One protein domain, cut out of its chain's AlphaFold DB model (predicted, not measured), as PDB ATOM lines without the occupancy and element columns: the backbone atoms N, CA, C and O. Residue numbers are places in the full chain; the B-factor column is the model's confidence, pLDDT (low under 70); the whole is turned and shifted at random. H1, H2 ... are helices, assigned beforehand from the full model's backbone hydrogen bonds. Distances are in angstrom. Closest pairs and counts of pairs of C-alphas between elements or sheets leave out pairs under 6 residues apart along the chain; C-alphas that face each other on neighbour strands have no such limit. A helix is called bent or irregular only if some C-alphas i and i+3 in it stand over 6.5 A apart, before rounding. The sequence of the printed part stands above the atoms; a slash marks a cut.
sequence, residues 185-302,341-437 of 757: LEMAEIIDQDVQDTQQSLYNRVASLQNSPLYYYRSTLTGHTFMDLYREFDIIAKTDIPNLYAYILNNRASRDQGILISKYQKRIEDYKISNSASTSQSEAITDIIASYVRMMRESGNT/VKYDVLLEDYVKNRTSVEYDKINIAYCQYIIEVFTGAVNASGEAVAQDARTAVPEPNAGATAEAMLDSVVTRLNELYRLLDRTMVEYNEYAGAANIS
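AT A GLANCE: This is residues 185 to 302 and 341 to 437 of the 757 residues of the protein "Diguanylate cyclase" of Clostridiaceae bacterium (UniProt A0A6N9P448). Two long arms make a flat V: one is a bundle of H1, bent H3 and H6, the other the helix pair H4 and H5. The long link of residues 376 to 397 lies at the V's point, and short H2 at the bundle's far end. The printed part has 215 residues with six named helices, H1 to H6 in order, and no named strand: all helix. It is loose, with a radius of gyration of the C-alphas of 24.7 A, spanning 73 by 73 by 24 A.

IN THESE COORDINATES: H1, residues 185 to 208, begins at C-alpha (15.242, 21.883, 14.406) and is 34.6 A long. H2, residues 213 to 216, is irregular, only just: C-alphas 213 and 216 are 6.7 A apart. H3, residues 226 to 251, was assigned as one helix by its hydrogen bonds but is bent, with C-alphas 238 and 241 6.7 A apart; its arms are H3a, 226 to 238, and H3b, 241 to 251. H4, residues 257 to 298, is 60.7 A long, H5, 341 to 375, 50.3 A, and H6, 398 to 435, 53.9 A, ending at (6.396, -22.309, 17.970).

HOW THE PARTS SIT: H1 touches H3a, C-alphas Gln 199 and Tyr 230 being closest at 5.8 A, at a shallow tilt of 29 degrees, opposite ways. H6 touches H3a with residues 409 to 423 alone, closest C-alphas Leu 229 and Leu 420, 6.9 A. H4 and H5 touch, closest C-alphas Ser 278 and Asn 353, 5.0 A. H1 and H4 are apart. Every O i to N i+4 pair is within hydrogen-bond range in H1, H3a, H3b, H4, H5 and H6; H2 is too short for one.

THE WHOLE: Residues 303 to 340 are not printed; C-alphas 302 and 341 are 20.5 A apart. Residues 290 to 302 stand free. The pLDDT is under 70 at residues 292, 295 to 302, 341 to 344 and 387 to 396.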
ATOM      1  N   LEU A 185      14.025  22.691  14.547       94.69
ATOM      2  CA  LEU A 185      15.242  21.883  14.406       94.69
ATOM      3  C   LEU A 185      15.275  20.730  15.417       94.69
ATOM      4  O   LEU A 185      15.591  19.605  15.049       94.69
ATOM      5  N   GLU A 186      14.910  20.996  16.672       92.44
ATOM      6  CA  GLU A 186      14.880  19.967  17.718       92.44
ATOM      7  C   GLU A 186      13.829  18.893  17.404       92.44
ATOM      8  O   GLU A 186      14.070  17.711  17.624       92.44
ATOM      9  N   MET A 187      12.680  19.285  16.842       92.38
ATOM     10  CA  MET A 187      11.671  18.338  16.361       92.38
ATOM     11  C   MET A 187      12.213  17.454  15.233       92.38
ATOM     12  O   MET A 187      11.984  16.247  15.253       92.38
ATOM     13  N   ALA A 188      12.947  18.029  14.273       94.38
ATOM     14  CA  ALA A 188      13.573  17.270  13.191       94.38
ATOM     15  C   ALA A 188      14.619  16.269  13.716       94.38
ATOM     16  O   ALA A 188      14.637  15.132  13.255       94.38
ATOM     17  N   GLU A 189      15.423  16.655  14.714       93.12
ATOM     18  CA  GLU A 189      16.385  15.768  15.390       93.12
ATOM     19  C   GLU A 189      15.707  14.591  16.093       93.12
ATOM     20  O   GLU A 189      16.146  13.452  15.949       93.12
ATOM     21  N   ILE A 190      14.615  14.846  16.818       91.50
ATOM     22  CA  ILE A 190      13.857  13.785  17.496       91.50
ATOM     23  C   ILE A 190      13.252  12.819  16.471       91.50
ATOM     24  O   ILE A 190      13.322  11.606  16.658       91.50
ATOM     25  N   ILE A 191      12.684  13.345  15.383       93.19
ATOM     26  CA  ILE A 191      12.122  12.533  14.299       93.19
ATOM     27  C   ILE A 191      13.205  11.674  13.634       93.19
ATOM     28  O   ILE A 191      12.981  10.490  13.395       93.19
ATOM     29  N   ASP A 192      14.366  12.253  13.331       94.75
ATOM     30  CA  ASP A 192      15.493  11.544  12.717       94.75
ATOM     31  C   ASP A 192      15.973  10.386  13.591       94.75
ATOM     32  O   ASP A 192      16.077   9.255  13.116       94.75
ATOM     33  N   GLN A 193      16.149  10.633  14.890       92.50
ATOM     34  CA  GLN A 193      16.531   9.585  15.831       92.50
ATOM     35  C   GLN A 193      15.479   8.465  15.910       92.50
ATOM     36  O   GLN A 193      15.833   7.294  15.788       92.50
ATOM     37  N   ASP A 194      14.188   8.803  16.036       91.38
ATOM     38  CA  ASP A 194      13.097   7.816  16.123       91.38
ATOM     39  C   ASP A 194      13.035   6.916  14.876       91.38
ATOM     40  O   ASP A 194      12.870   5.692  14.968       91.38
ATOM     41  N   VAL A 195      13.235   7.509  13.694       94.50
ATOM     42  CA  VAL A 195      13.280   6.782  12.422       94.50
ATOM     43  C   VAL A 195      14.502   5.868  12.352       94.50
ATOM     44  O   VAL A 195      14.350   4.703  11.980       94.50
ATOM     45  N   GLN A 196      15.689   6.344  12.731       92.56
ATOM     46  CA  GLN A 196      16.907   5.528  12.726       92.56
ATOM     47  C   GLN A 196      16.805   4.338  13.691       92.56
ATOM     48  O   GLN A 196      17.103   3.204  13.300       92.56
ATOM     49  N   ASP A 197      16.301   4.555  14.906       90.44
ATOM     50  CA  ASP A 197      16.102   3.500  15.908       90.44
ATOM     51  C   ASP A 197      15.098   2.446  15.413       90.44
ATOM     52  O   ASP A 197      15.311   1.229  15.529       90.44
ATOM     53  N   THR A 198      14.023   2.903  14.769       91.62
ATOM     54  CA  THR A 198      13.007   2.041  14.153       91.62
ATOM     55  C   THR A 198      13.590   1.218  13.006       91.62
ATOM     56  O   THR A 198      13.360   0.006  12.924       91.62
ATOM     57  N   GLN A 199      14.383   1.837  12.131       92.62
ATOM     58  CA  GLN A 199      15.059   1.143  11.038       92.62
ATOM     59  C   GLN A 199      16.041   0.093  11.553       92.62
ATOM     60  O   GLN A 199      16.047  -1.027  11.038       92.62
ATOM     61  N   GLN A 200      16.838   0.415  12.573       90.50
ATOM     62  CA  GLN A 200      17.769  -0.534  13.178       90.50
ATOM     63  C   GLN A 200      17.021  -1.735  13.770       90.50
ATOM     64  O   GLN A 200      17.419  -2.883  13.558       90.50
ATOM     65  N   SER A 201      15.898  -1.486  14.443       88.12
ATOM     66  CA  SER A 201      15.043  -2.523  15.030       88.12
ATOM     67  C   SER A 201      14.436  -3.441  13.962       88.12
ATOM     68  O   SER A 201      14.479  -4.670  14.083       88.12
ATOM     69  N   LEU A 202      13.929  -2.863  12.867       90.00
ATOM     70  CA  LEU A 202      13.417  -3.610  11.715       90.00
ATOM     71  C   LEU A 202      14.514  -4.417  11.017       90.00
ATOM     72  O   LEU A 202      14.300  -5.586  10.693       90.00
ATOM     73  N   TYR A 203      15.691  -3.826  10.817       88.88
ATOM     74  CA  TYR A 203      16.837  -4.501  10.211       88.88
ATOM     75  C   TYR A 203      17.285  -5.700  11.050       88.88
ATOM     76  O   TYR A 203      17.396  -6.809  10.524       88.88
ATOM     77  N   ASN A 204      17.472  -5.501  12.358       86.06
ATOM     78  CA  ASN A 204      17.849  -6.561  13.292       86.06
ATOM     79  C   ASN A 204      16.836  -7.710  13.268       86.06
ATOM     80  O   ASN A 204      17.225  -8.878  13.286       86.06
ATOM     81  N   ARG A 205      15.540  -7.399  13.151       84.69
ATOM     82  CA  ARG A 205      14.496  -8.417  13.014       84.69
ATOM     83  C   ARG A 205      14.571  -9.168  11.694       84.69
ATOM     84  O   ARG A 205      14.525 -10.390  11.678       84.69
ATOM     85  N   VAL A 206      14.689  -8.467  10.573       85.38
ATOM     86  CA  VAL A 206      14.824  -9.131   9.267       85.38
ATOM     87  C   VAL A 206      16.066 -10.031   9.255       85.38
ATOM     88  O   VAL A 206      16.018 -11.135   8.711       85.38
ATOM     89  N   ALA A 207      17.154  -9.599   9.897       84.75
ATOM     90  CA  ALA A 207      18.367 -10.390  10.059       84.75
ATOM     91  C   ALA A 207      18.151 -11.636  10.937       84.75
ATOM     92  O   ALA A 207      18.577 -12.723  10.543       84.75
ATOM     93  N   SER A 208      17.448 -11.522  12.073       79.19
ATOM     94  CA  SER A 208      17.184 -12.668  12.960       79.19
ATOM     95  C   SER A 208      16.307 -13.741  12.306       79.19
ATOM     96  O   SER A 208      16.414 -14.922  12.637       79.19
ATOM     97  N   LEU A 209      15.486 -13.362  11.323       79.25
ATOM     98  CA  LEU A 209      14.586 -14.277  10.627       79.25
ATOM     99  C   LEU A 209      15.224 -15.031   9.455       79.25
ATOM    100  O   LEU A 209      14.577 -15.938   8.945       79.25
ATOM    101  N   GLN A 210      16.456 -14.728   9.028       77.38
ATOM    102  CA  GLN A 210      17.048 -15.261   7.781       77.38
ATOM    103  C   GLN A 210      17.027 -16.796   7.641       77.38
ATOM    104  O   GLN A 210      16.946 -17.304   6.526       77.38
ATOM    105  N   ASN A 211      17.061 -17.533   8.755       74.44
ATOM    106  CA  ASN A 211      17.034 -19.001   8.775       74.44
ATOM    107  C   ASN A 211      15.688 -19.585   9.242       74.44
ATOM    108  O   ASN A 211      15.604 -20.766   9.578       74.44
ATOM    109  N   SER A 212      14.636 -18.768   9.288       74.31
ATOM    110  CA  SER A 212      13.305 -19.146   9.757       74.31
ATOM    111  C   SER A 212      12.302 -19.188   8.599       74.31
ATOM    112  O   SER A 212      12.344 -18.324   7.720       74.31
ATOM    113  N   PRO A 213      11.317 -20.109   8.611       71.88
ATOM    114  CA  PRO A 213      10.162 -20.045   7.710       71.88
ATOM    115  C   PRO A 213       9.409 -18.706   7.789       71.88
ATOM    116  O   PRO A 213       8.713 -18.324   6.851       71.88
ATOM    117  N   LEU A 214       9.569 -17.983   8.901       77.50
ATOM    118  CA  LEU A 214       8.985 -16.668   9.145       77.50
ATOM    119  C   LEU A 214       9.656 -15.537   8.338       77.50
ATOM    120  O   LEU A 214       9.108 -14.441   8.289       77.50
ATOM    121  N   TYR A 215      10.799 -15.773   7.676       81.00
ATOM    122  CA  TYR A 215      11.505 -14.753   6.882       81.00
ATOM    123  C   TYR A 215      10.634 -14.124   5.788       81.00
ATOM    124  O   TYR A 215      10.688 -12.920   5.548       81.00
ATOM    125  N   TYR A 216       9.807 -14.942   5.135       80.25
ATOM    126  CA  TYR A 216       8.921 -14.516   4.049       80.25
ATOM    127  C   TYR A 216       7.535 -14.090   4.541       80.25
ATOM    128  O   TYR A 216       6.608 -13.972   3.737       80.25
ATOM    129  N   TYR A 217       7.375 -13.879   5.852       85.31
ATOM    130  CA  TYR A 217       6.109 -13.456   6.426       85.31
ATOM    131  C   TYR A 217       5.624 -12.150   5.786       85.31
ATOM    132  O   TYR A 217       6.344 -11.150   5.722       85.31
ATOM    133  N   ARG A 218       4.366 -12.170   5.346       90.50
ATOM    134  CA  ARG A 218       3.629 -11.014   4.846       90.50
ATOM    135  C   ARG A 218       2.318 -10.931   5.610       90.50
ATOM    136  O   ARG A 218       1.537 -11.879   5.578       90.50
ATOM    137  N   SER A 219       2.077  -9.792   6.251       90.94
ATOM    138  CA  SER A 219       0.832  -9.542   6.976       90.94
ATOM    139  C   SER A 219      -0.360  -9.598   6.023       90.94
ATOM    140  O   SER A 219      -0.329  -9.003   4.942       90.94
ATOM    141  N   THR A 220      -1.425 -10.299   6.417       90.00
ATOM    142  CA  THR A 220      -2.686 -10.301   5.667       90.00
ATOM    143  C   THR A 220      -3.529  -9.066   5.976       90.00
ATOM    144  O   THR A 220      -4.334  -8.661   5.137       90.00
ATOM    145  N   LEU A 221      -3.311  -8.433   7.135       86.62
ATOM    146  CA  LEU A 221      -3.980  -7.193   7.533       86.62
ATOM    147  C   LEU A 221      -3.452  -5.967   6.785       86.62
ATOM    148  O   LEU A 221      -4.240  -5.114   6.376       86.62
ATOM    149  N   THR A 222      -2.132  -5.854   6.624       92.19
ATOM    150  CA  THR A 222      -1.496  -4.676   6.013       92.19
ATOM    151  C   THR A 222      -0.972  -4.948   4.608       92.19
ATOM    152  O   THR A 222      -0.768  -4.006   3.850       92.19
ATOM    153  N   GLY A 223      -0.730  -6.210   4.242       91.56
ATOM    154  CA  GLY A 223      -0.086  -6.583   2.980       91.56
ATOM    155  C   GLY A 223       1.432  -6.379   2.963       91.56
ATOM    156  O   GLY A 223       2.054  -6.648   1.934       91.56
ATOM    157  N   HIS A 224       2.039  -5.932   4.066       92.50
ATOM    158  CA  HIS A 224       3.459  -5.584   4.140       92.50
ATOM    159  C   HIS A 224       4.296  -6.703   4.773       92.50
ATOM    160  O   HIS A 224       3.836  -7.453   5.636       92.50
ATOM    161  N   THR A 225       5.550  -6.804   4.337       91.62
ATOM    162  CA  THR A 225       6.626  -7.497   5.065       91.62
ATOM    163  C   THR A 225       7.399  -6.494   5.932       91.62
ATOM    164  O   THR A 225       7.348  -5.288   5.685       91.62
ATOM    165  N   PHE A 226       8.192  -6.963   6.901       90.81
ATOM    166  CA  PHE A 226       9.076  -6.072   7.671       90.81
ATOM    167  C   PHE A 226      10.102  -5.344   6.793       90.81
ATOM    168  O   PHE A 226      10.446  -4.198   7.072       90.81
ATOM    169  N   MET A 227      10.541  -5.967   5.695       91.50
ATOM    170  CA  MET A 227      11.433  -5.328   4.724       91.50
ATOM    171  C   MET A 227      10.710  -4.271   3.875       91.50
ATOM    172  O   MET A 227      11.323  -3.291   3.457       91.50
ATOM    173  N   ASP A 228       9.410  -4.442   3.608       94.12
ATOM    174  CA  ASP A 228       8.596  -3.401   2.968       94.12
ATOM    175  C   ASP A 228       8.514  -2.171   3.885       94.12
ATOM    176  O   ASP A 228       8.814  -1.065   3.445       94.12
ATOM    177  N   LEU A 229       8.221  -2.375   5.174       94.31
ATOM    178  CA  LEU A 229       8.166  -1.295   6.166       94.31
ATOM    179  C   LEU A 229       9.527  -0.610   6.358       94.31
ATOM    180  O   LEU A 229       9.593   0.615   6.346       94.31
ATOM    181  N   TYR A 230      10.623  -1.374   6.449       93.94
ATOM    182  CA  TYR A 230      11.980  -0.817   6.534       93.94
ATOM    183  C   TYR A 230      12.281   0.137   5.371       93.94
ATOM    184  O   TYR A 230      12.847   1.208   5.581       93.94
ATOM    185  N   ARG A 231      11.879  -0.234   4.147       94.88
ATOM    186  CA  ARG A 231      12.077   0.597   2.951       94.88
ATOM    187  C   ARG A 231      11.257   1.884   2.989       94.88
ATOM    188  O   ARG A 231      11.754   2.909   2.540       94.88
ATOM    189  N   GLU A 232      10.044   1.854   3.530       95.75
ATOM    190  CA  GLU A 232       9.240   3.071   3.687       95.75
ATOM    191  C   GLU A 232       9.865   4.049   4.692       95.75
ATOM    192  O   GLU A 232       9.969   5.242   4.396       95.75
ATOM    193  N   PHE A 233      10.368   3.551   5.826       95.50
ATOM    194  CA  PHE A 233      11.148   4.372   6.760       95.50
ATOM    195  C   PHE A 233      12.448   4.890   6.120       95.50
ATOM    196  O   PHE A 233      12.802   6.051   6.312       95.50
ATOM    197  N   ASP A 234      13.117   4.083   5.287       95.88
ATOM    198  CA  ASP A 234      14.337   4.485   4.566       95.88
ATOM    199  C   ASP A 234      14.103   5.641   3.593       95.88
ATOM    200  O   ASP A 234      14.950   6.525   3.458       95.88
ATOM    201  N   ILE A 235      12.935   5.680   2.947       95.56
ATOM    202  CA  ILE A 235      12.556   6.799   2.079       95.56
ATOM    203  C   ILE A 235      12.436   8.090   2.896       95.56
ATOM    204  O   ILE A 235      12.946   9.123   2.456       95.56
ATOM    205  N   ILE A 236      11.809   8.037   4.075       95.50
ATOM    206  CA  ILE A 236      11.670   9.201   4.965       95.50
ATOM    207  C   ILE A 236      13.047   9.663   5.453       95.50
ATOM    208  O   ILE A 236      13.373  10.844   5.318       95.50
ATOM    209  N   ALA A 237      13.880   8.729   5.923       95.44
ATOM    210  CA  ALA A 237      15.231   9.000   6.414       95.44
ATOM    211  C   ALA A 237      16.141   9.635   5.350       95.44
ATOM    212  O   ALA A 237      16.934  10.522   5.653       95.44
ATOM    213  N   LYS A 238      16.034   9.209   4.085       96.50
ATOM    214  CA  LYS A 238      16.918   9.680   2.998       96.50
ATOM    215  C   LYS A 238      16.369  10.842   2.183       96.50
ATOM    216  O   LYS A 238      17.131  11.452   1.433       96.50
ATOM    217  N   THR A 239      15.075  11.133   2.290       95.38
ATOM    218  CA  THR A 239      14.417  12.135   1.439       95.38
ATOM    219  C   THR A 239      13.760  13.219   2.273       95.38
ATOM    220  O   THR A 239      14.144  14.383   2.175       95.38
ATOM    221  N   ASP A 240      12.788  12.858   3.104       94.94
ATOM    222  CA  ASP A 240      11.924  13.840   3.755       94.94
ATOM    223  C   ASP A 240      12.656  14.580   4.883       94.94
ATOM    224  O   ASP A 240      12.610  15.810   4.943       94.94
ATOM    225  N   ILE A 241      13.395  13.851   5.724       95.62
ATOM    226  CA  ILE A 241      14.156  14.418   6.847       95.62
ATOM    227  C   ILE A 241      15.309  15.315   6.358       95.62
ATOM    228  O   ILE A 241      15.397  16.460   6.808       95.62
ATOM    229  N   PRO A 242      16.150  14.907   5.383       96.06
ATOM    230  CA  PRO A 242      17.170  15.792   4.823       96.06
ATOM    231  C   PRO A 242      16.587  17.049   4.172       96.06
ATOM    232  O   PRO A 242      17.149  18.132   4.333       96.06
ATOM    233  N   ASN A 243      15.449  16.939   3.476       94.94
ATOM    234  CA  ASN A 243      14.759  18.102   2.910       94.94
ATOM    235  C   ASN A 243      14.261  19.053   4.006       94.94
ATOM    236  O   ASN A 243      14.369  20.272   3.854       94.94
ATOM    237  N   LEU A 244      13.754  18.510   5.116       95.06
ATOM    238  CA  LEU A 244      13.337  19.285   6.280       95.06
ATOM    239  C   LEU A 244      14.520  20.028   6.918       95.06
ATOM    240  O   LEU A 244      14.446  21.247   7.083       95.06
ATOM    241  N   TYR A 245      15.634  19.341   7.194       94.81
ATOM    242  CA  TYR A 245      16.853  19.981   7.703       94.81
ATOM    243  C   TYR A 245      17.367  21.064   6.759       94.81
ATOM    244  O   TYR A 245      17.663  22.177   7.194       94.81
ATOM    245  N   ALA A 246      17.441  20.769   5.460       92.62
ATOM    246  CA  ALA A 246      17.890  21.730   4.466       92.62
ATOM    247  C   ALA A 246      17.010  22.987   4.476       92.62
ATOM    248  O   ALA A 246      17.538  24.097   4.428       92.62
ATOM    249  N   TYR A 247      15.687  22.839   4.571       93.56
ATOM    250  CA  TYR A 247      14.781  23.983   4.627       93.56
ATOM    251  C   TYR A 247      14.962  24.802   5.914       93.56
ATOM    252  O   TYR A 247      15.106  26.027   5.837       93.56
ATOM    253  N   ILE A 248      15.007  24.134   7.074       93.69
ATOM    254  CA  ILE A 248      15.183  24.773   8.385       93.69
ATOM    255  C   ILE A 248      16.497  25.557   8.432       93.69
ATOM    256  O   ILE A 248      16.493  26.736   8.781       93.69
ATOM    257  N   LEU A 249      17.611  24.935   8.040       92.38
ATOM    258  CA  LEU A 249      18.943  25.538   8.128       92.38
ATOM    259  C   LEU A 249      19.137  26.668   7.108       92.38
ATOM    260  O   LEU A 249      19.675  27.717   7.461       92.38
ATOM    261  N   ASN A 250      18.669  26.504   5.862       89.44
ATOM    262  CA  ASN A 250      18.797  27.548   4.834       89.44
ATOM    263  C   ASN A 250      17.990  28.805   5.171       89.44
ATOM    264  O   ASN A 250      18.438  29.914   4.884       89.44
ATOM    265  N   ASN A 251      16.819  28.639   5.787       89.25
ATOM    266  CA  ASN A 251      15.942  29.754   6.138       89.25
ATOM    267  C   ASN A 251      16.079  30.202   7.595       89.25
ATOM    268  O   ASN A 251      15.403  31.147   7.993       89.25
ATOM    269  N   ARG A 252      16.927  29.541   8.396       90.25
ATOM    270  CA  ARG A 252      17.037  29.753   9.852       90.25
ATOM    271  C   ARG A 252      15.659  29.714  10.525       90.25
ATOM    272  O   ARG A 252      15.354  30.538  11.386       90.25
ATOM    273  N   ALA A 253      14.801  28.797  10.073       90.88
ATOM    274  CA  ALA A 253      13.429  28.696  10.549       90.88
ATOM    275  C   ALA A 253      13.439  28.254  12.016       90.88
ATOM    276  O   ALA A 253      13.933  27.175  12.334       90.88
ATOM    277  N   SER A 254      12.915  29.093  12.906       90.94
ATOM    278  CA  SER A 254      12.866  28.824  14.344       90.94
ATOM    279  C   SER A 254      11.622  29.450  14.966       90.94
ATOM    280  O   SER A 254      11.126  30.472  14.479       90.94
ATOM    281  N   ARG A 255      11.106  28.817  16.026       90.19
ATOM    282  CA  ARG A 255      10.007  29.351  16.844       90.19
ATOM    283  C   ARG A 255      10.506  30.489  17.730       90.19
ATOM    284  O   ARG A 255       9.882  31.546  17.780       90.19
ATOM    285  N   ASP A 256      11.640  30.276  18.397       90.25
ATOM    286  CA  ASP A 256      12.363  31.299  19.152       90.25
ATOM    287  C   ASP A 256      13.873  31.066  19.035       90.25
ATOM    288  O   ASP A 256      14.468  30.230  19.722       90.25
ATOM    289  N   GLN A 257      14.501  31.862  18.172       89.94
ATOM    290  CA  GLN A 257      15.918  31.736  17.857       89.94
ATOM    291  C   GLN A 257      16.817  31.972  19.080       89.94
ATOM    292  O   GLN A 257      17.875  31.352  19.199       89.94
ATOM    293  N   GLY A 258      16.425  32.875  19.985       90.75
ATOM    294  CA  GLY A 258      17.213  33.185  21.176       90.75
ATOM    295  C   GLY A 258      17.243  32.000  22.132       90.75
ATOM    296  O   GLY A 258      18.316  31.585  22.574       90.75
ATOM    297  N   ILE A 259      16.070  31.412  22.383       92.94
ATOM    298  CA  ILE A 259      15.943  30.206  23.205       92.94
ATOM    299  C   ILE A 259      16.682  29.035  22.555       92.94
ATOM    300  O   ILE A 259      17.419  28.337  23.252       92.94
ATOM    301  N   LEU A 260      16.540  28.839  21.240       93.88
ATOM    302  CA  LEU A 260      17.229  27.776  20.508       93.88
ATOM    303  C   LEU A 260      18.748  27.864  20.703       93.88
ATOM    304  O   LEU A 260      19.374  26.905  21.149       93.88
ATOM    305  N   ILE A 261      19.341  29.037  20.467       94.06
ATOM    306  CA  ILE A 261      20.781  29.253  20.664       94.06
ATOM    307  C   ILE A 261      21.185  28.960  22.113       94.06
ATOM    308  O   ILE A 261      22.173  28.263  22.336       94.06
ATOM    309  N   SER A 262      20.421  29.438  23.102       95.06
ATOM    310  CA  SER A 262      20.706  29.159  24.515       95.06
ATOM    311  C   SER A 262      20.646  27.665  24.850       95.06
ATOM    312  O   SER A 262      21.488  27.180  25.607       95.06
ATOM    313  N   LYS A 263      19.706  26.908  24.266       94.62
ATOM    314  CA  LYS A 263      19.641  25.450  24.440       94.62
ATOM    315  C   LYS A 263      20.885  24.761  23.873       94.62
ATOM    316  O   LYS A 263      21.473  23.936  24.566       94.62
ATOM    317  N   TYR A 264      21.330  25.117  22.667       96.31
ATOM    318  CA  TYR A 264      22.531  24.516  22.066       96.31
ATOM    319  C   TYR A 264      23.826  24.946  22.772       96.31
ATOM    320  O   TYR A 264      24.751  24.145  22.889       96.31
ATOM    321  N   GLN A 265      23.892  26.164  23.318       96.44
ATOM    322  CA  GLN A 265      24.996  26.583  24.191       96.44
ATOM    323  C   GLN A 265      25.063  25.727  25.455       96.44
ATOM    324  O   GLN A 265      26.135  25.238  25.804       96.44
ATOM    325  N   LYS A 266      23.912  25.483  26.089       96.62
ATOM    326  CA  LYS A 266      23.826  24.582  27.236       96.62
ATOM    327  C   LYS A 266      24.254  23.154  26.871       96.62
ATOM    328  O   LYS A 266      25.074  22.587  27.580       96.62
ATOM    329  N   ARG A 267      23.797  22.609  25.731       96.44
ATOM    330  CA  ARG A 267      24.248  21.289  25.238       96.44
ATOM    331  C   ARG A 267      25.779  21.229  25.103       96.44
ATOM    332  O   ARG A 267      26.384  20.249  25.518       96.44
ATOM    333  N   ILE A 268      26.432  22.283  24.596       97.19
ATOM    334  CA  ILE A 268      27.909  22.359  24.533       97.19
ATOM    335  C   ILE A 268      28.543  22.296  25.926       97.19
ATOM    336  O   ILE A 268      29.570  21.640  26.095       97.19
ATOM    337  N   GLU A 269      27.995  23.016  26.905       96.81
ATOM    338  CA  GLU A 269      28.492  22.986  28.286       96.81
ATOM    339  C   GLU A 269      28.356  21.584  28.888       96.81
ATOM    340  O   GLU A 269      29.335  21.062  29.423       96.81
ATOM    341  N   ASP A 270      27.199  20.947  28.705       95.31
ATOM    342  CA  ASP A 270      26.925  19.586  29.169       95.31
ATOM    343  C   ASP A 270      27.904  18.574  28.535       95.31
ATOM    344  O   ASP A 270      28.547  17.800  29.250       95.31
ATOM    345  N   TYR A 271      28.123  18.640  27.215       96.44
ATOM    346  CA  TYR A 271      29.102  17.784  26.532       96.44
ATOM    347  C   TYR A 271      30.539  18.051  26.982       96.44
ATOM    348  O   TYR A 271      31.319  17.115  27.091       96.44
ATOM    349  N   LYS A 272      30.924  19.297  27.284       95.25
ATOM    350  CA  LYS A 272      32.264  19.589  27.829       95.25
ATOM    351  C   LYS A 272      32.462  18.978  29.213       95.25
ATOM    352  O   LYS A 272      33.554  18.486  29.501       95.25
ATOM    353  N   ILE A 273      31.430  19.012  30.055       93.44
ATOM    354  CA  ILE A 273      31.452  18.385  31.381       93.44
ATOM    355  C   ILE A 273      31.599  16.867  31.224       93.44
ATOM    356  O   ILE A 273      32.538  16.304  31.790       93.44
ATOM    357  N   SER A 274      30.754  16.233  30.400       91.19
ATOM    358  CA  SER A 274      30.832  14.801  30.059       91.19
ATOM    359  C   SER A 274      32.222  14.413  29.540       91.19
ATOM    360  O   SER A 274      32.876  13.530  30.095       91.19
ATOM    361  N   ASN A 275      32.741  15.165  28.569       93.69
ATOM    362  CA  ASN A 275      34.053  14.935  27.975       93.69
ATOM    363  C   ASN A 275      35.180  14.984  29.014       93.69
ATOM    364  O   ASN A 275      36.084  14.147  28.991       93.69
ATOM    365  N   SER A 276      35.125  15.956  29.933       91.62
ATOM    366  CA  SER A 276      36.104  16.079  31.017       91.62
ATOM    367  C   SER A 276      36.039  14.887  31.970       91.62
ATOM    368  O   SER A 276      37.082  14.345  32.326       91.62
ATOM    369  N   ALA A 277      34.831  14.419  32.303       87.38
ATOM    370  CA  ALA A 277      34.625  13.275  33.179       87.38
ATOM    371  C   ALA A 277      35.164  11.985  32.543       87.38
ATOM    372  O   ALA A 277      35.985  11.305  33.160       87.38
ATOM    373  N   SER A 278      34.793  11.686  31.293       89.75
ATOM    374  CA  SER A 278      35.317  10.520  30.568       89.75
ATOM    375  C   SER A 278      36.833  10.595  30.363       89.75
ATOM    376  O   SER A 278      37.509   9.575  30.456       89.75
ATOM    377  N   THR A 279      37.392  11.790  30.143       90.44
ATOM    378  CA  THR A 279      38.850  11.975  30.042       90.44
ATOM    379  C   THR A 279      39.541  11.651  31.365       90.44
ATOM    380  O   THR A 279      40.472  10.850  31.372       90.44
ATOM    381  N   SER A 280      39.061  12.197  32.486       85.94
ATOM    382  CA  SER A 280      39.622  11.901  33.811       85.94
ATOM    383  C   SER A 280      39.494  10.421  34.180       85.94
ATOM    384  O   SER A 280      40.420   9.857  34.758       85.94
ATOM    385  N   GLN A 281      38.393   9.761  33.809       83.38
ATOM    386  CA  GLN A 281      38.245   8.313  33.994       83.38
ATOM    387  C   GLN A 281      39.235   7.518  33.130       83.38
ATOM    388  O   GLN A 281      39.868   6.588  33.624       83.38
ATOM    389  N   SER A 282      39.430   7.894  31.859       86.94
ATOM    390  CA  SER A 282      40.458   7.283  31.005       86.94
ATOM    391  C   SER A 282      41.875   7.473  31.562       86.94
ATOM    392  O   SER A 282      42.691   6.553  31.471       86.94
ATOM    393  N   GLU A 283      42.185   8.641  32.128       86.12
ATOM    394  CA  GLU A 283      43.471   8.925  32.780       86.12
ATOM    395  C   GLU A 283      43.666   8.051  34.026       86.12
ATOM    396  O   GLU A 283      44.697   7.396  34.139       86.12
ATOM    397  N   ALA A 284      42.647   7.930  34.883       78.81
ATOM    398  CA  ALA A 284      42.689   7.057  36.055       78.81
ATOM    399  C   ALA A 284      42.936   5.584  35.680       78.81
ATOM    400  O   ALA A 284      43.797   4.935  36.272       78.81
ATOM    401  N   ILE A 285      42.252   5.063  34.653       80.56
ATOM    402  CA  ILE A 285      42.501   3.700  34.148       80.56
ATOM    403  C   ILE A 285      43.946   3.564  33.640       80.56
ATOM    404  O   ILE A 285      44.622   2.569  33.911       80.56
ATOM    405  N   THR A 286      44.454   4.579  32.936       84.81
ATOM    406  CA  THR A 286      45.839   4.587  32.440       84.81
ATOM    407  C   THR A 286      46.848   4.576  33.594       84.81
ATOM    408  O   THR A 286      47.848   3.860  33.518       84.81
ATOM    409  N   ASP A 287      46.577   5.306  34.677       80.38
ATOM    410  CA  ASP A 287      47.417   5.351  35.879       80.38
ATOM    411  C   ASP A 287      47.429   4.013  36.635       80.38
ATOM    412  O   ASP A 287      48.489   3.582  37.110       80.38
ATOM    413  N   ILE A 288      46.287   3.315  36.691       75.56
ATOM    414  CA  ILE A 288      46.184   1.948  37.229       75.56
ATOM    415  C   ILE A 288      47.068   0.999  36.406       75.56
ATOM    416  O   ILE A 288      47.934   0.313  36.960       75.56
ATOM    417  N   ILE A 289      46.933   1.020  35.074       74.62
ATOM    418  CA  ILE A 289      47.735   0.185  34.161       74.62
ATOM    419  C   ILE A 289      49.234   0.500  34.298       74.62
ATOM    420  O   ILE A 289      50.068  -0.406  34.367       74.62
ATOM    421  N   ALA A 290      49.610   1.779  34.364       78.19
ATOM    422  CA  ALA A 290      51.003   2.196  34.503       78.19
ATOM    423  C   ALA A 290      51.605   1.762  35.850       78.19
ATOM    424  O   ALA A 290      52.756   1.315  35.898       78.19
ATOM    425  N   SER A 291      50.826   1.852  36.930       72.69
ATOM    426  CA  SER A 291      51.221   1.391  38.263       72.69
ATOM    427  C   SER A 291      51.467  -0.115  38.279       72.69
ATOM    428  O   SER A 291      52.506  -0.552  38.784       72.69
ATOM    429  N   TYR A 292      50.595  -0.894  37.631       68.44
ATOM    430  CA  TYR A 292      50.792  -2.330  37.438       68.44
ATOM    431  C   TYR A 292      52.093  -2.644  36.681       68.44
ATOM    432  O   TYR A 292      52.946  -3.390  37.173       68.44
ATOM    433  N   VAL A 293      52.307  -2.019  35.514       72.38
ATOM    434  CA  VAL A 293      53.519  -2.227  34.698       72.38
ATOM    435  C   VAL A 293      54.790  -1.855  35.468       72.38
ATOM    436  O   VAL A 293      55.813  -2.534  35.343       72.38
ATOM    437  N   ARG A 294      54.746  -0.788  36.274       72.38
ATOM    438  CA  ARG A 294      55.868  -0.372  37.124       72.38
ATOM    439  C   ARG A 294      56.187  -1.426  38.184       72.38
ATOM    440  O   ARG A 294      57.343  -1.825  38.287       72.38
ATOM    441  N   MET A 295      55.187  -1.920  38.916       63.88
ATOM    442  CA  MET A 295      55.388  -2.946  39.951       63.88
ATOM    443  C   MET A 295      55.951  -4.254  39.379       63.88
ATOM    444  O   MET A 295      56.855  -4.849  39.968       63.88
ATOM    445  N   MET A 296      55.492  -4.655  38.190       63.16
ATOM    446  CA  MET A 296      56.031  -5.805  37.454       63.16
ATOM    447  C   MET A 296      57.511  -5.626  37.079       63.16
ATOM    448  O   MET A 296      58.289  -6.575  37.142       63.16
ATOM    449  N   ARG A 297      57.931  -4.410  36.703       67.94
ATOM    450  CA  ARG A 297      59.330  -4.115  36.342       67.94
ATOM    451  C   ARG A 297      60.256  -3.983  37.550       67.94
ATOM    452  O   ARG A 297      61.410  -4.394  37.462       67.94
ATOM    453  N   GLU A 298      59.784  -3.384  38.640       68.06
ATOM    454  CA  GLU A 298      60.613  -3.036  39.803       68.06
ATOM    455  C   GLU A 298      60.814  -4.198  40.783       68.06
ATOM    456  O   GLU A 298      61.860  -4.270  41.426       68.06
ATOM    457  N   SER A 299      59.862  -5.128  40.892       60.88
ATOM    458  CA  SER A 299      59.962  -6.226  41.865       60.88
ATOM    459  C   SER A 299      61.005  -7.290  41.496       60.88
ATOM    460  O   SER A 299      61.412  -8.070  42.356       60.88
ATOM    461  N   GLY A 300      61.408  -7.371  40.219       55.72
ATOM    462  CA  GLY A 300      62.246  -8.455  39.690       55.72
ATOM    463  C   GLY A 300      61.637  -9.856  39.855       55.72
ATOM    464  O   GLY A 300      62.307 -10.847  39.570       55.72
ATOM    465  N   ASN A 301      60.390  -9.940  40.321       52.25
ATOM    466  CA  ASN A 301      59.694 -11.162  40.656       52.25
ATOM    467  C   ASN A 301      58.686 -11.452  39.543       52.25
ATOM    468  O   ASN A 301      57.732 -10.707  39.346       52.25
ATOM    469  N   THR A 302      58.897 -12.535  38.798       54.00
ATOM    470  CA  THR A 302      57.938 -13.010  37.785       54.00
ATOM    471  C   THR A 302      56.712 -13.687  38.409       54.00
ATOM    472  O   THR A 302      55.845 -14.139  37.673       54.00
ATOM    473  N   VAL A 341      39.364 -11.320  33.222       50.56
ATOM    474  CA  VAL A 341      38.098 -10.598  33.032       50.56
ATOM    475  C   VAL A 341      38.177  -9.176  33.603       50.56
ATOM    476  O   VAL A 341      37.576  -8.264  33.051       50.56
ATOM    477  N   LYS A 342      38.959  -8.933  34.667       62.81
ATOM    478  CA  LYS A 342      39.098  -7.590  35.267       62.81
ATOM    479  C   LYS A 342      39.909  -6.623  34.401       62.81
ATOM    480  O   LYS A 342      39.557  -5.450  34.304       62.81
ATOM    481  N   TYR A 343      40.988  -7.098  33.775       64.19
ATOM    482  CA  TYR A 343      41.759  -6.285  32.829       64.19
ATOM    483  C   TYR A 343      40.968  -5.991  31.561       64.19
ATOM    484  O   TYR A 343      41.011  -4.862  31.072       64.19
ATOM    485  N   ASP A 344      40.230  -6.982  31.062       66.38
ATOM    486  CA  ASP A 344      39.361  -6.807  29.902       66.38
ATOM    487  C   ASP A 344      38.289  -5.744  30.177       66.38
ATOM    488  O   ASP A 344      38.104  -4.859  29.348       66.38
ATOM    489  N   VAL A 345      37.687  -5.737  31.375       72.44
ATOM    490  CA  VAL A 345      36.736  -4.693  31.806       72.44
ATOM    491  C   VAL A 345      37.388  -3.307  31.852       72.44
ATOM    492  O   VAL A 345      36.835  -2.357  31.307       72.44
ATOM    493  N   LEU A 346      38.587  -3.166  32.432       76.19
ATOM    494  CA  LEU A 346      39.296  -1.877  32.453       76.19
ATOM    495  C   LEU A 346      39.620  -1.369  31.040       76.19
ATOM    496  O   LEU A 346      39.527  -0.171  30.769       76.19
ATOM    497  N   LEU A 347      40.013  -2.262  30.129       82.31
ATOM    498  CA  LEU A 347      40.283  -1.906  28.737       82.31
ATOM    499  C   LEU A 347      38.997  -1.573  27.974       82.31
ATOM    500  O   LEU A 347      38.998  -0.624  27.189       82.31
ATOM    501  N   GLU A 348      37.908  -2.302  28.214       82.69
ATOM    502  CA  GLU A 348      36.586  -2.013  27.659       82.69
ATOM    503  C   GLU A 348      36.099  -0.631  28.110       82.69
ATOM    504  O   GLU A 348      35.751   0.198  27.267       82.69
ATOM    505  N   ASP A 349      36.182  -0.332  29.408       82.81
ATOM    506  CA  ASP A 349      35.835   0.973  29.974       82.81
ATOM    507  C   ASP A 349      36.731   2.083  29.424       82.81
ATOM    508  O   ASP A 349      36.251   3.165  29.079       82.81
ATOM    509  N   TYR A 350      38.032   1.829  29.266       87.25
ATOM    510  CA  TYR A 350      38.936   2.782  28.629       87.25
ATOM    511  C   TYR A 350      38.506   3.081  27.189       87.25
ATOM    512  O   TYR A 350      38.402   4.251  26.811       87.25
ATOM    513  N   VAL A 351      38.232   2.049  26.384       91.50
ATOM    514  CA  VAL A 351      37.781   2.199  24.994       91.50
ATOM    515  C   VAL A 351      36.444   2.930  24.938       91.50
ATOM    516  O   VAL A 351      36.298   3.857  24.139       91.50
ATOM    517  N   LYS A 352      35.494   2.581  25.807       89.56
ATOM    518  CA  LYS A 352      34.191   3.241  25.932       89.56
ATOM    519  C   LYS A 352      34.345   4.720  26.280       89.56
ATOM    520  O   LYS A 352      33.789   5.567  25.584       89.56
ATOM    521  N   ASN A 353      35.164   5.048  27.278       88.38
ATOM    522  CA  ASN A 353      35.427   6.425  27.696       88.38
ATOM    523  C   ASN A 353      36.111   7.232  26.591       88.38
ATOM    524  O   ASN A 353      35.679   8.338  26.272       88.38
ATOM    525  N   ARG A 354      37.128   6.667  25.928       92.19
ATOM    526  CA  ARG A 354      37.787   7.307  24.778       92.19
ATOM    527  C   ARG A 354      36.826   7.523  23.613       92.19
ATOM    528  O   ARG A 354      36.885   8.565  22.968       92.19
ATOM    529  N   THR A 355      35.939   6.568  23.369       93.19
ATOM    530  CA  THR A 355      34.896   6.672  22.346       93.19
ATOM    531  C   THR A 355      33.912   7.792  22.691       93.19
ATOM    532  O   THR A 355      33.650   8.645  21.845       93.19
ATOM    533  N   SER A 356      33.457   7.871  23.947       90.44
ATOM    534  CA  SER A 356      32.610   8.965  24.448       90.44
ATOM    535  C   SER A 356      33.284  10.329  24.285       90.44
ATOM    536  O   SER A 356      32.656  11.280  23.828       90.44
ATOM    537  N   VAL A 357      34.589  10.420  24.567       91.62
ATOM    538  CA  VAL A 357      35.364  11.656  24.381       91.62
ATOM    539  C   VAL A 357      35.352  12.125  22.924       91.62
ATOM    540  O   VAL A 357      35.249  13.324  22.667       91.62
ATOM    541  N   GLU A 358      35.485  11.225  21.954       93.88
ATOM    542  CA  GLU A 358      35.442  11.627  20.545       93.88
ATOM    543  C   GLU A 358      34.010  11.964  20.088       93.88
ATOM    544  O   GLU A 358      33.830  12.956  19.378       93.88
ATOM    545  N   TYR A 359      32.985  11.240  20.556       93.25
ATOM    546  CA  TYR A 359      31.580  11.580  20.282       93.25
ATOM    547  C   TYR A 359      31.194  12.959  20.827       93.25
ATOM    548  O   TYR A 359      30.633  13.773  20.094       93.25
ATOM    549  N   ASP A 360      31.557  13.271  22.070       93.50
ATOM    550  CA  ASP A 360      31.279  14.571  22.684       93.50
ATOM    551  C   ASP A 360      31.934  15.721  21.902       93.50
ATOM    552  O   ASP A 360      31.327  16.777  21.730       93.50
ATOM    553  N   LYS A 361      33.141  15.529  21.349       94.69
ATOM    554  CA  LYS A 361      33.778  16.535  20.478       94.69
ATOM    555  C   LYS A 361      32.991  16.764  19.188       94.69
ATOM    556  O   LYS A 361      32.848  17.913  18.770       94.69
ATOM    557  N   ILE A 362      32.496  15.694  18.565       95.12
ATOM    558  CA  ILE A 362      31.663  15.780  17.358       95.12
ATOM    559  C   ILE A 362      30.361  16.525  17.679       95.12
ATOM    560  O   ILE A 362      30.001  17.460  16.964       95.12
ATOM    561  N   ASN A 363      29.712  16.190  18.796       95.00
ATOM    562  CA  ASN A 363      28.480  16.839  19.241       95.00
ATOM    563  C   ASN A 363      28.685  18.326  19.568       95.00
ATOM    564  O   ASN A 363      27.856  19.163  19.205       95.00
ATOM    565  N   ILE A 364      29.815  18.682  20.192       96.31
ATOM    566  CA  ILE A 364      30.199  20.081  20.426       96.31
ATOM    567  C   ILE A 364      30.350  20.825  19.095       96.31
ATOM    568  O   ILE A 364      29.808  21.923  18.960       96.31
ATOM    569  N   ALA A 365      31.054  20.246  18.118       96.12
ATOM    570  CA  ALA A 365      31.245  20.863  16.805       96.12
ATOM    571  C   ALA A 365      29.913  21.046  16.058       96.12
ATOM    572  O   ALA A 365      29.672  22.108  15.484       96.12
ATOM    573  N   TYR A 366      29.017  20.058  16.126       94.88
ATOM    574  CA  TYR A 366      27.666  20.162  15.579       94.88
ATOM    575  C   TYR A 366      26.871  21.298  16.237       94.88
ATOM    576  O   TYR A 366      26.319  22.153  15.547       94.88
ATOM    577  N   CYS A 367      26.867  21.382  17.570       96.44
ATOM    578  CA  CYS A 367      26.159  22.454  18.271       96.44
ATOM    579  C   CYS A 367      26.728  23.842  17.937       96.44
ATOM    580  O   CYS A 367      25.968  24.802  17.795       96.44
ATOM    581  N   GLN A 368      28.052  23.957  17.787       95.94
ATOM    582  CA  GLN A 368      28.703  25.193  17.343       95.94
ATOM    583  C   GLN A 368      28.249  25.581  15.939       95.94
ATOM    584  O   GLN A 368      27.846  26.724  15.733       95.94
ATOM    585  N   TYR A 369      28.228  24.625  15.011       95.12
ATOM    586  CA  TYR A 369      27.715  24.828  13.662       95.12
ATOM    587  C   TYR A 369      26.267  25.347  13.668       95.12
ATOM    588  O   TYR A 369      25.978  26.352  13.019       95.12
ATOM    589  N   ILE A 370      25.368  24.746  14.457       94.94
ATOM    590  CA  ILE A 370      23.981  25.222  14.577       94.94
ATOM    591  C   ILE A 370      23.930  26.665  15.095       94.94
ATOM    592  O   ILE A 370      23.259  27.514  14.505       94.94
ATOM    593  N   ILE A 371      24.680  26.991  16.151       94.19
ATOM    594  CA  ILE A 371      24.748  28.367  16.669       94.19
ATOM    595  C   ILE A 371      25.243  29.331  15.580       94.19
ATOM    596  O   ILE A 371      24.674  30.410  15.405       94.19
ATOM    597  N   GLU A 372      26.273  28.963  14.819       92.12
ATOM    598  CA  GLU A 372      26.830  29.792  13.746       92.12
ATOM    599  C   GLU A 372      25.845  30.002  12.584       92.12
ATOM    600  O   GLU A 372      25.743  31.121  12.069       92.12
ATOM    601  N   VAL A 373      25.084  28.973  12.196       91.56
ATOM    602  CA  VAL A 373      24.047  29.068  11.153       91.56
ATOM    603  C   VAL A 373      22.939  30.020  11.587       91.56
ATOM    604  O   VAL A 373      22.589  30.944  10.849       91.56
ATOM    605  N   PHE A 374      22.403  29.840  12.798       90.69
ATOM    606  CA  PHE A 374      21.276  30.641  13.277       90.69
ATOM    607  C   PHE A 374      21.696  32.074  13.624       90.69
ATOM    608  O   PHE A 374      20.950  33.006  13.342       90.69
ATOM    609  N   THR A 375      22.913  32.304  14.126       89.19
ATOM    610  CA  THR A 375      23.466  33.670  14.282       89.19
ATOM    611  C   THR A 375      23.839  34.330  12.949       89.19
ATOM    612  O   THR A 375      24.089  35.537  12.900       89.19
ATOM    613  N   GLY A 376      23.861  33.556  11.863       85.00
ATOM    614  CA  GLY A 376      24.171  34.005  10.513       85.00
ATOM    615  C   GLY A 376      25.648  34.253  10.238       85.00
ATOM    616  O   GLY A 376      25.977  34.951   9.277       85.00
ATOM    617  N   ALA A 377      26.534  33.698  11.065       85.06
ATOM    618  CA  ALA A 377      27.972  33.699  10.829       85.06
ATOM    619  C   ALA A 377      28.349  32.820   9.624       85.06
ATOM    620  O   ALA A 377      29.235  33.197   8.849       85.06
ATOM    621  N   VAL A 378      27.634  31.707   9.440       87.12
ATOM    622  CA  VAL A 378      27.787  30.775   8.313       87.12
ATOM    623  C   VAL A 378      26.447  30.509   7.619       87.12
ATOM    624  O   VAL A 378      25.376  30.813   8.155       87.12
ATOM    625  N   ASN A 379      26.495  29.993   6.390       83.38
ATOM    626  CA  ASN A 379      25.324  29.464   5.684       83.38
ATOM    627  C   ASN A 379      25.111  27.972   6.015       83.38
ATOM    628  O   ASN A 379      25.931  27.356   6.693       83.38
ATOM    629  N   ALA A 380      24.028  27.371   5.513       81.94
ATOM    630  CA  ALA A 380      23.716  25.958   5.759       81.94
ATOM    631  C   ALA A 380      24.724  24.964   5.141       81.94
ATOM    632  O   ALA A 380      24.657  23.773   5.423       81.94
ATOM    633  N   SER A 381      25.646  25.422   4.288       81.38
ATOM    634  CA  SER A 381      26.772  24.615   3.797       81.38
ATOM    635  C   SER A 381      28.055  24.815   4.616       81.38
ATOM    636  O   SER A 381      29.092  24.261   4.259       81.38
ATOM    637  N   GLY A 382      28.008  25.595   5.703       79.56
ATOM    638  CA  GLY A 382      29.145  25.853   6.593       79.56
ATOM    639  C   GLY A 382      30.138  26.900   6.079       79.56
ATOM    640  O   GLY A 382      31.230  27.040   6.624       79.56
ATOM    641  N   GLU A 383      29.789  27.653   5.036       82.94
ATOM    642  CA  GLU A 383      30.644  28.698   4.474       82.94
ATOM    643  C   GLU A 383      30.412  30.035   5.184       82.94
ATOM    644  O   GLU A 383      29.275  30.429   5.468       82.94
ATOM    645  N   ALA A 384      31.498  30.764   5.446       81.69
ATOM    646  CA  ALA A 384      31.443  32.058   6.114       81.69
ATOM    647  C   ALA A 384      30.649  33.087   5.293       81.69
ATOM    648  O   ALA A 384      30.954  33.354   4.130       81.69
ATOM    649  N   VAL A 385      29.668  33.730   5.930       78.44
ATOM    650  CA  VAL A 385      28.846  34.765   5.293       78.44
ATOM    651  C   VAL A 385      29.477  36.139   5.531       78.44
ATOM    652  O   VAL A 385      29.746  36.539   6.675       78.44
ATOM    653  N   ALA A 386      29.713  36.876   4.439       73.62
ATOM    654  CA  ALA A 386      30.236  38.242   4.473       73.62
ATOM    655  C   ALA A 386      29.377  39.134   5.385       73.62
ATOM    656  O   ALA A 386      28.152  39.027   5.368       73.62
ATOM    657  N   GLN A 387      30.008  40.021   6.166       64.50
ATOM    658  CA  GLN A 387      29.333  40.853   7.178       64.50
ATOM    659  C   GLN A 387      28.108  41.604   6.636       64.50
ATOM    660  O   GLN A 387      27.084  41.648   7.314       64.50
ATOM    661  N   ASP A 388      28.184  42.095   5.400       60.12
ATOM    662  CA  ASP A 388      27.119  42.866   4.750       60.12
ATOM    663  C   ASP A 388      25.925  42.002   4.290       60.12
ATOM    664  O   ASP A 388      24.841  42.526   4.054       60.12
ATOM    665  N   ALA A 389      26.103  40.678   4.191       59.38
ATOM    666  CA  ALA A 389      25.080  39.705   3.793       59.38
ATOM    667  C   ALA A 389      24.450  38.955   4.985       59.38
ATOM    668  O   ALA A 389      23.510  38.181   4.805       59.38
ATOM    669  N   ARG A 390      24.925  39.189   6.219       64.44
ATOM    670  CA  ARG A 390      24.398  38.535   7.438       64.44
ATOM    671  C   ARG A 390      22.953  38.928   7.761       64.44
ATOM    672  O   ARG A 390      22.278  38.204   8.487       64.44
ATOM    673  N   THR A 391      22.485  40.040   7.195       56.53
ATOM    674  CA  THR A 391      21.122  40.581   7.308       56.53
ATOM    675  C   THR A 391      20.139  40.002   6.290       56.53
ATOM    676  O   THR A 391      19.006  40.482   6.236       56.53
ATOM    677  N   ALA A 392      20.537  39.002   5.485       57.91
ATOM    678  CA  ALA A 392      19.618  38.288   4.602       57.91
ATOM    679  C   ALA A 392      18.402  37.815   5.412       57.91
ATOM    680  O   ALA A 392      18.521  37.001   6.328       57.91
ATOM    681  N   VAL A 393      17.252  38.423   5.115       57.56
ATOM    682  CA  VAL A 393      16.003  38.170   5.826       57.56
ATOM    683  C   VAL A 393      15.542  36.766   5.426       57.56
ATOM    684  O   VAL A 393      15.503  36.495   4.222       57.56
ATOM    685  N   PRO A 394      15.218  35.886   6.392       65.25
ATOM    686  CA  PRO A 394      14.556  34.612   6.126       65.25
ATOM    687  C   PRO A 394      13.399  34.772   5.141       65.25
ATOM    688  O   PRO A 394      12.780  35.842   5.093       65.25
ATOM    689  N   GLU A 395      13.059  33.718   4.391       68.94
ATOM    690  CA  GLU A 395      11.822  33.755   3.614       68.94
ATOM    691  C   GLU A 395      10.643  34.194   4.505       68.94
ATOM    692  O   GLU A 395      10.510  33.724   5.646       68.94
ATOM    693  N   PRO A 396       9.772  35.100   4.021       68.25
ATOM    694  CA  PRO A 396       8.573  35.455   4.759       68.25
ATOM    695  C   PRO A 396       7.753  34.184   5.016       68.25
ATOM    696  O   PRO A 396       7.434  33.449   4.088       68.25
ATOM    697  N   ASN A 397       7.402  33.946   6.283       78.69
ATOM    698  CA  ASN A 397       6.707  32.746   6.772       78.69
ATOM    699  C   ASN A 397       7.524  31.437   6.776       78.69
ATOM    700  O   ASN A 397       6.920  30.370   6.861       78.69
ATOM    701  N   ALA A 398       8.863  31.488   6.775       85.38
ATOM    702  CA  ALA A 398       9.709  30.289   6.879       85.38
ATOM    703  C   ALA A 398       9.313  29.343   8.034       85.38
ATOM    704  O   ALA A 398       9.331  28.127   7.866       85.38
ATOM    705  N   GLY A 399       8.891  29.885   9.184       86.50
ATOM    706  CA  GLY A 399       8.390  29.077  10.303       86.50
ATOM    707  C   GLY A 399       7.140  28.260   9.952       86.50
ATOM    708  O   GLY A 399       7.109  27.061  10.196       86.50
ATOM    709  N   ALA A 400       6.151  28.870   9.290       89.19
ATOM    710  CA  ALA A 400       4.918  28.179   8.903       89.19
ATOM    711  C   ALA A 400       5.169  27.081   7.855       89.19
ATOM    712  O   ALA A 400       4.531  26.032   7.890       89.19
ATOM    713  N   THR A 401       6.109  27.300   6.931       91.94
ATOM    714  CA  THR A 401       6.500  26.273   5.954       91.94
ATOM    715  C   THR A 401       7.255  25.124   6.622       91.94
ATOM    716  O   THR A 401       6.967  23.968   6.325       91.94
ATOM    717  N   ALA A 402       8.180  25.419   7.544       92.31
ATOM    718  CA  ALA A 402       8.885  24.392   8.313       92.31
ATOM    719  C   ALA A 402       7.906  23.547   9.145       92.31
ATOM    720  O   ALA A 402       8.012  22.325   9.162       92.31
ATOM    721  N   GLU A 403       6.912  24.188   9.760       92.19
ATOM    722  CA  GLU A 403       5.838  23.523  10.501       92.19
ATOM    723  C   GLU A 403       4.981  22.627   9.602       92.19
ATOM    724  O   GLU A 403       4.756  21.469   9.933       92.19
ATOM    725  N   ALA A 404       4.595  23.097   8.412       92.88
ATOM    726  CA  ALA A 404       3.859  22.274   7.452       92.88
ATOM    727  C   ALA A 404       4.674  21.063   6.953       92.88
ATOM    728  O   ALA A 404       4.117  19.983   6.743       92.88
ATOM    729  N   MET A 405       5.990  21.222   6.761       94.50
ATOM    730  CA  MET A 405       6.879  20.110   6.411       94.50
ATOM    731  C   MET A 405       6.997  19.103   7.562       94.50
ATOM    732  O   MET A 405       6.880  17.904   7.319       94.50
ATOM    733  N   LEU A 406       7.168  19.580   8.800       93.12
ATOM    734  CA  LEU A 406       7.163  18.749  10.008       93.12
ATOM    735  C   LEU A 406       5.861  17.956  10.135       93.12
ATOM    736  O   LEU A 406       5.908  16.733  10.238       93.12
ATOM    737  N   ASP A 407       4.711  18.622  10.041       91.94
ATOM    738  CA  ASP A 407       3.396  17.980  10.119       91.94
ATOM    739  C   ASP A 407       3.218  16.911   9.034       91.94
ATOM    740  O   ASP A 407       2.666  15.839   9.299       91.94
ATOM    741  N   SER A 408       3.713  17.161   7.818       93.88
ATOM    742  CA  SER A 408       3.688  16.177   6.733       93.88
ATOM    743  C   SER A 408       4.518  14.935   7.069       93.88
ATOM    744  O   SER A 408       4.049  13.814   6.858       93.88
ATOM    745  N   VAL A 409       5.735  15.115   7.596       94.19
ATOM    746  CA  VAL A 409       6.616  14.004   7.992       94.19
ATOM    747  C   VAL A 409       6.006  13.222   9.153       94.19
ATOM    748  O   VAL A 409       5.881  12.002   9.069       94.19
ATOM    749  N   VAL A 410       5.546  13.913  10.196       91.75
ATOM    750  CA  VAL A 410       4.908  13.303  11.372       91.75
ATOM    751  C   VAL A 410       3.639  12.546  10.984       91.75
ATOM    752  O   VAL A 410       3.412  11.438  11.464       91.75
ATOM    753  N   THR A 411       2.818  13.089  10.083       92.44
ATOM    754  CA  THR A 411       1.612  12.399   9.595       92.44
ATOM    755  C   THR A 411       1.974  11.102   8.878       92.44
ATOM    756  O   THR A 411       1.415  10.052   9.199       92.44
ATOM    757  N   ARG A 412       2.952  11.151   7.965       94.25
ATOM    758  CA  ARG A 412       3.422   9.967   7.234       94.25
ATOM    759  C   ARG A 412       4.023   8.920   8.179       94.25
ATOM    760  O   ARG A 412       3.739   7.733   8.034       94.25
ATOM    761  N   LEU A 413       4.801   9.347   9.174       93.50
ATOM    762  CA  LEU A 413       5.360   8.454  10.192       93.50
ATOM    763  C   LEU A 413       4.273   7.814  11.051       93.50
ATOM    764  O   LEU A 413       4.287   6.603  11.229       93.50
ATOM    765  N   ASN A 414       3.285   8.577  11.517       91.12
ATOM    766  CA  ASN A 414       2.160   8.037  12.285       91.12
ATOM    767  C   ASN A 414       1.378   6.969  11.504       91.12
ATOM    768  O   ASN A 414       0.912   5.985  12.083       91.12
ATOM    769  N   GLU A 415       1.222   7.136  10.191       91.88
ATOM    770  CA  GLU A 415       0.626   6.111   9.328       91.88
ATOM    771  C   GLU A 415       1.505   4.859   9.236       91.88
ATOM    772  O   GLU A 415       0.996   3.748   9.409       91.88
ATOM    773  N   LEU A 416       2.817   5.019   9.036       94.00
ATOM    774  CA  LEU A 416       3.758   3.895   9.004       94.00
ATOM    775  C   LEU A 416       3.839   3.155  10.338       94.00
ATOM    776  O   LEU A 416       3.817   1.928  10.336       94.00
ATOM    777  N   TYR A 417       3.854   3.859  11.470       91.44
ATOM    778  CA  TYR A 417       3.835   3.235  12.792       91.44
ATOM    779  C   TYR A 417       2.544   2.453  13.035       91.44
ATOM    780  O   TYR A 417       2.604   1.339  13.544       91.44
ATOM    781  N   ARG A 418       1.381   2.948  12.590       90.19
ATOM    782  CA  ARG A 418       0.127   2.171  12.644       90.19
ATOM    783  C   ARG A 418       0.175   0.912  11.778       90.19
ATOM    784  O   ARG A 418      -0.396  -0.110  12.156       90.19
ATOM    785  N   LEU A 419       0.807   0.977  10.604       93.12
ATOM    786  CA  LEU A 419       1.005  -0.201   9.754       93.12
ATOM    787  C   LEU A 419       1.985  -1.187  10.394       93.12
ATOM    788  O   LEU A 419       1.737  -2.392  10.363       93.12
ATOM    789  N   LEU A 420       3.066  -0.689  10.990       91.31
ATOM    790  CA  LEU A 420       4.050  -1.490  11.704       91.31
ATOM    791  C   LEU A 420       3.427  -2.211  12.896       91.31
ATOM    792  O   LEU A 420       3.558  -3.428  12.984       91.31
ATOM    793  N   ASP A 421       2.693  -1.493  13.740       88.06
ATOM    794  CA  ASP A 421       1.991  -2.033  14.905       88.06
ATOM    795  C   ASP A 421       1.018  -3.155  14.504       88.06
ATOM    796  O   ASP A 421       1.126  -4.286  14.970       88.06
ATOM    797  N   ARG A 422       0.156  -2.912  13.508       88.94
ATOM    798  CA  ARG A 422      -0.760  -3.946  12.988       88.94
ATOM    799  C   ARG A 422      -0.036  -5.157  12.401       88.94
ATOM    800  O   ARG A 422      -0.497  -6.284  12.565       88.94
ATOM    801  N   THR A 423       1.072  -4.925  11.699       90.19
ATOM    802  CA  THR A 423       1.900  -5.998  11.128       90.19
ATOM    803  C   THR A 423       2.550  -6.823  12.237       90.19
ATOM    804  O   THR A 423       2.603  -8.046  12.116       90.19
ATOM    805  N   MET A 424       3.003  -6.172  13.315       86.75
ATOM    806  CA  MET A 424       3.590  -6.812  14.492       86.75
ATOM    807  C   MET A 424       2.583  -7.639  15.272       86.75
ATOM    808  O   MET A 424       2.880  -8.789  15.575       86.75
ATOM    809  N   VAL A 425       1.395  -7.099  15.551       84.44
ATOM    810  CA  VAL A 425       0.339  -7.826  16.272       84.44
ATOM    811  C   VAL A 425      -0.003  -9.130  15.548       84.44
ATOM    812  O   VAL A 425       0.055 -10.202  16.145       84.44
ATOM    813  N   GLU A 426      -0.265  -9.071  14.237       86.00
ATOM    814  CA  GLU A 426      -0.560 -10.276  13.447       86.00
ATOM    815  C   GLU A 426       0.645 -11.227  13.363       86.00
ATOM    816  O   GLU A 426       0.490 -12.448  13.430       86.00
ATOM    817  N   TYR A 427       1.855 -10.675  13.229       86.75
ATOM    818  CA  TYR A 427       3.075 -11.474  13.196       86.75
ATOM    819  C   TYR A 427       3.279 -12.239  14.503       86.75
ATOM    820  O   TYR A 427       3.615 -13.418  14.451       86.75
ATOM    821  N   ASN A 428       3.070 -11.596  15.652       86.06
ATOM    822  CA  ASN A 428       3.245 -12.212  16.962       86.06
ATOM    823  C   ASN A 428       2.253 -13.367  17.156       86.06
ATOM    824  O   ASN A 428       2.658 -14.454  17.560       86.06
ATOM    825  N   GLU A 429       0.987 -13.201  16.762       80.25
ATOM    826  CA  GLU A 429       0.017 -14.306  16.769       80.25
ATOM    827  C   GLU A 429       0.482 -15.484  15.896       80.25
ATOM    828  O   GLU A 429       0.483 -16.641  16.328       80.25
ATOM    829  N   TYR A 430       0.925 -15.197  14.668       83.56
ATOM    830  CA  TYR A 430       1.380 -16.220  13.725       83.56
ATOM    831  C   TYR A 430       2.662 -16.930  14.189       83.56
ATOM    832  O   TYR A 430       2.754 -18.158  14.149       83.56
ATOM    833  N   ALA A 431       3.657 -16.170  14.642       84.50
ATOM    834  CA  ALA A 431       4.939 -16.680  15.108       84.50
ATOM    835  C   ALA A 431       4.789 -17.496  16.399       84.50
ATOM    836  O   ALA A 431       5.438 -18.538  16.535       84.50
ATOM    837  N   GLY A 432       3.906 -17.065  17.304       84.69
ATOM    838  CA  GLY A 432       3.549 -17.799  18.516       84.69
ATOM    839  C   GLY A 432       2.958 -19.160  18.174       84.69
ATOM    840  O   GLY A 432       3.490 -20.185  18.599       84.69
ATOM    841  N   ALA A 433       1.942 -19.193  17.307       80.38
ATOM    842  CA  ALA A 433       1.320 -20.438  16.843       80.38
ATOM    843  C   ALA A 433       2.282 -21.361  16.065       80.38
ATOM    844  O   ALA A 433       2.093 -22.576  16.029       80.38
ATOM    845  N   ALA A 434       3.322 -20.806  15.435       82.50
ATOM    846  CA  ALA A 434       4.352 -21.590  14.757       82.50
ATOM    847  C   ALA A 434       5.347 -22.267  15.720       82.50
ATOM    848  O   ALA A 434       6.014 -23.217  15.311       82.50
ATOM    849  N   ASN A 435       5.464 -21.784  16.964       85.06
ATOM    850  CA  ASN A 435       6.396 -22.309  17.970       85.06
ATOM    851  C   ASN A 435       5.695 -23.022  19.128       85.06
ATOM    852  O   ASN A 435       6.317 -23.846  19.797       85.06
ATOM    853  N   ILE A 436       4.403 -22.782  19.330       87.50
ATOM    854  CA  ILE A 436       3.578 -23.460  20.323       87.50
ATOM    855  C   ILE A 436       2.352 -24.019  19.611       87.50
ATOM    856  O   ILE A 436       1.542 -23.279  19.056       87.50
ATOM    857  N   SER A 437       2.210 -25.341  19.634       85.38
ATOM    858  CA  SER A 437       1.051 -26.012  19.057       85.38
ATOM    859  C   SER A 437      -0.029 -26.247  20.111       85.38
ATOM    860  O   SER A 437       0.254 -26.597  21.257       85.38
TER     861      SER A 437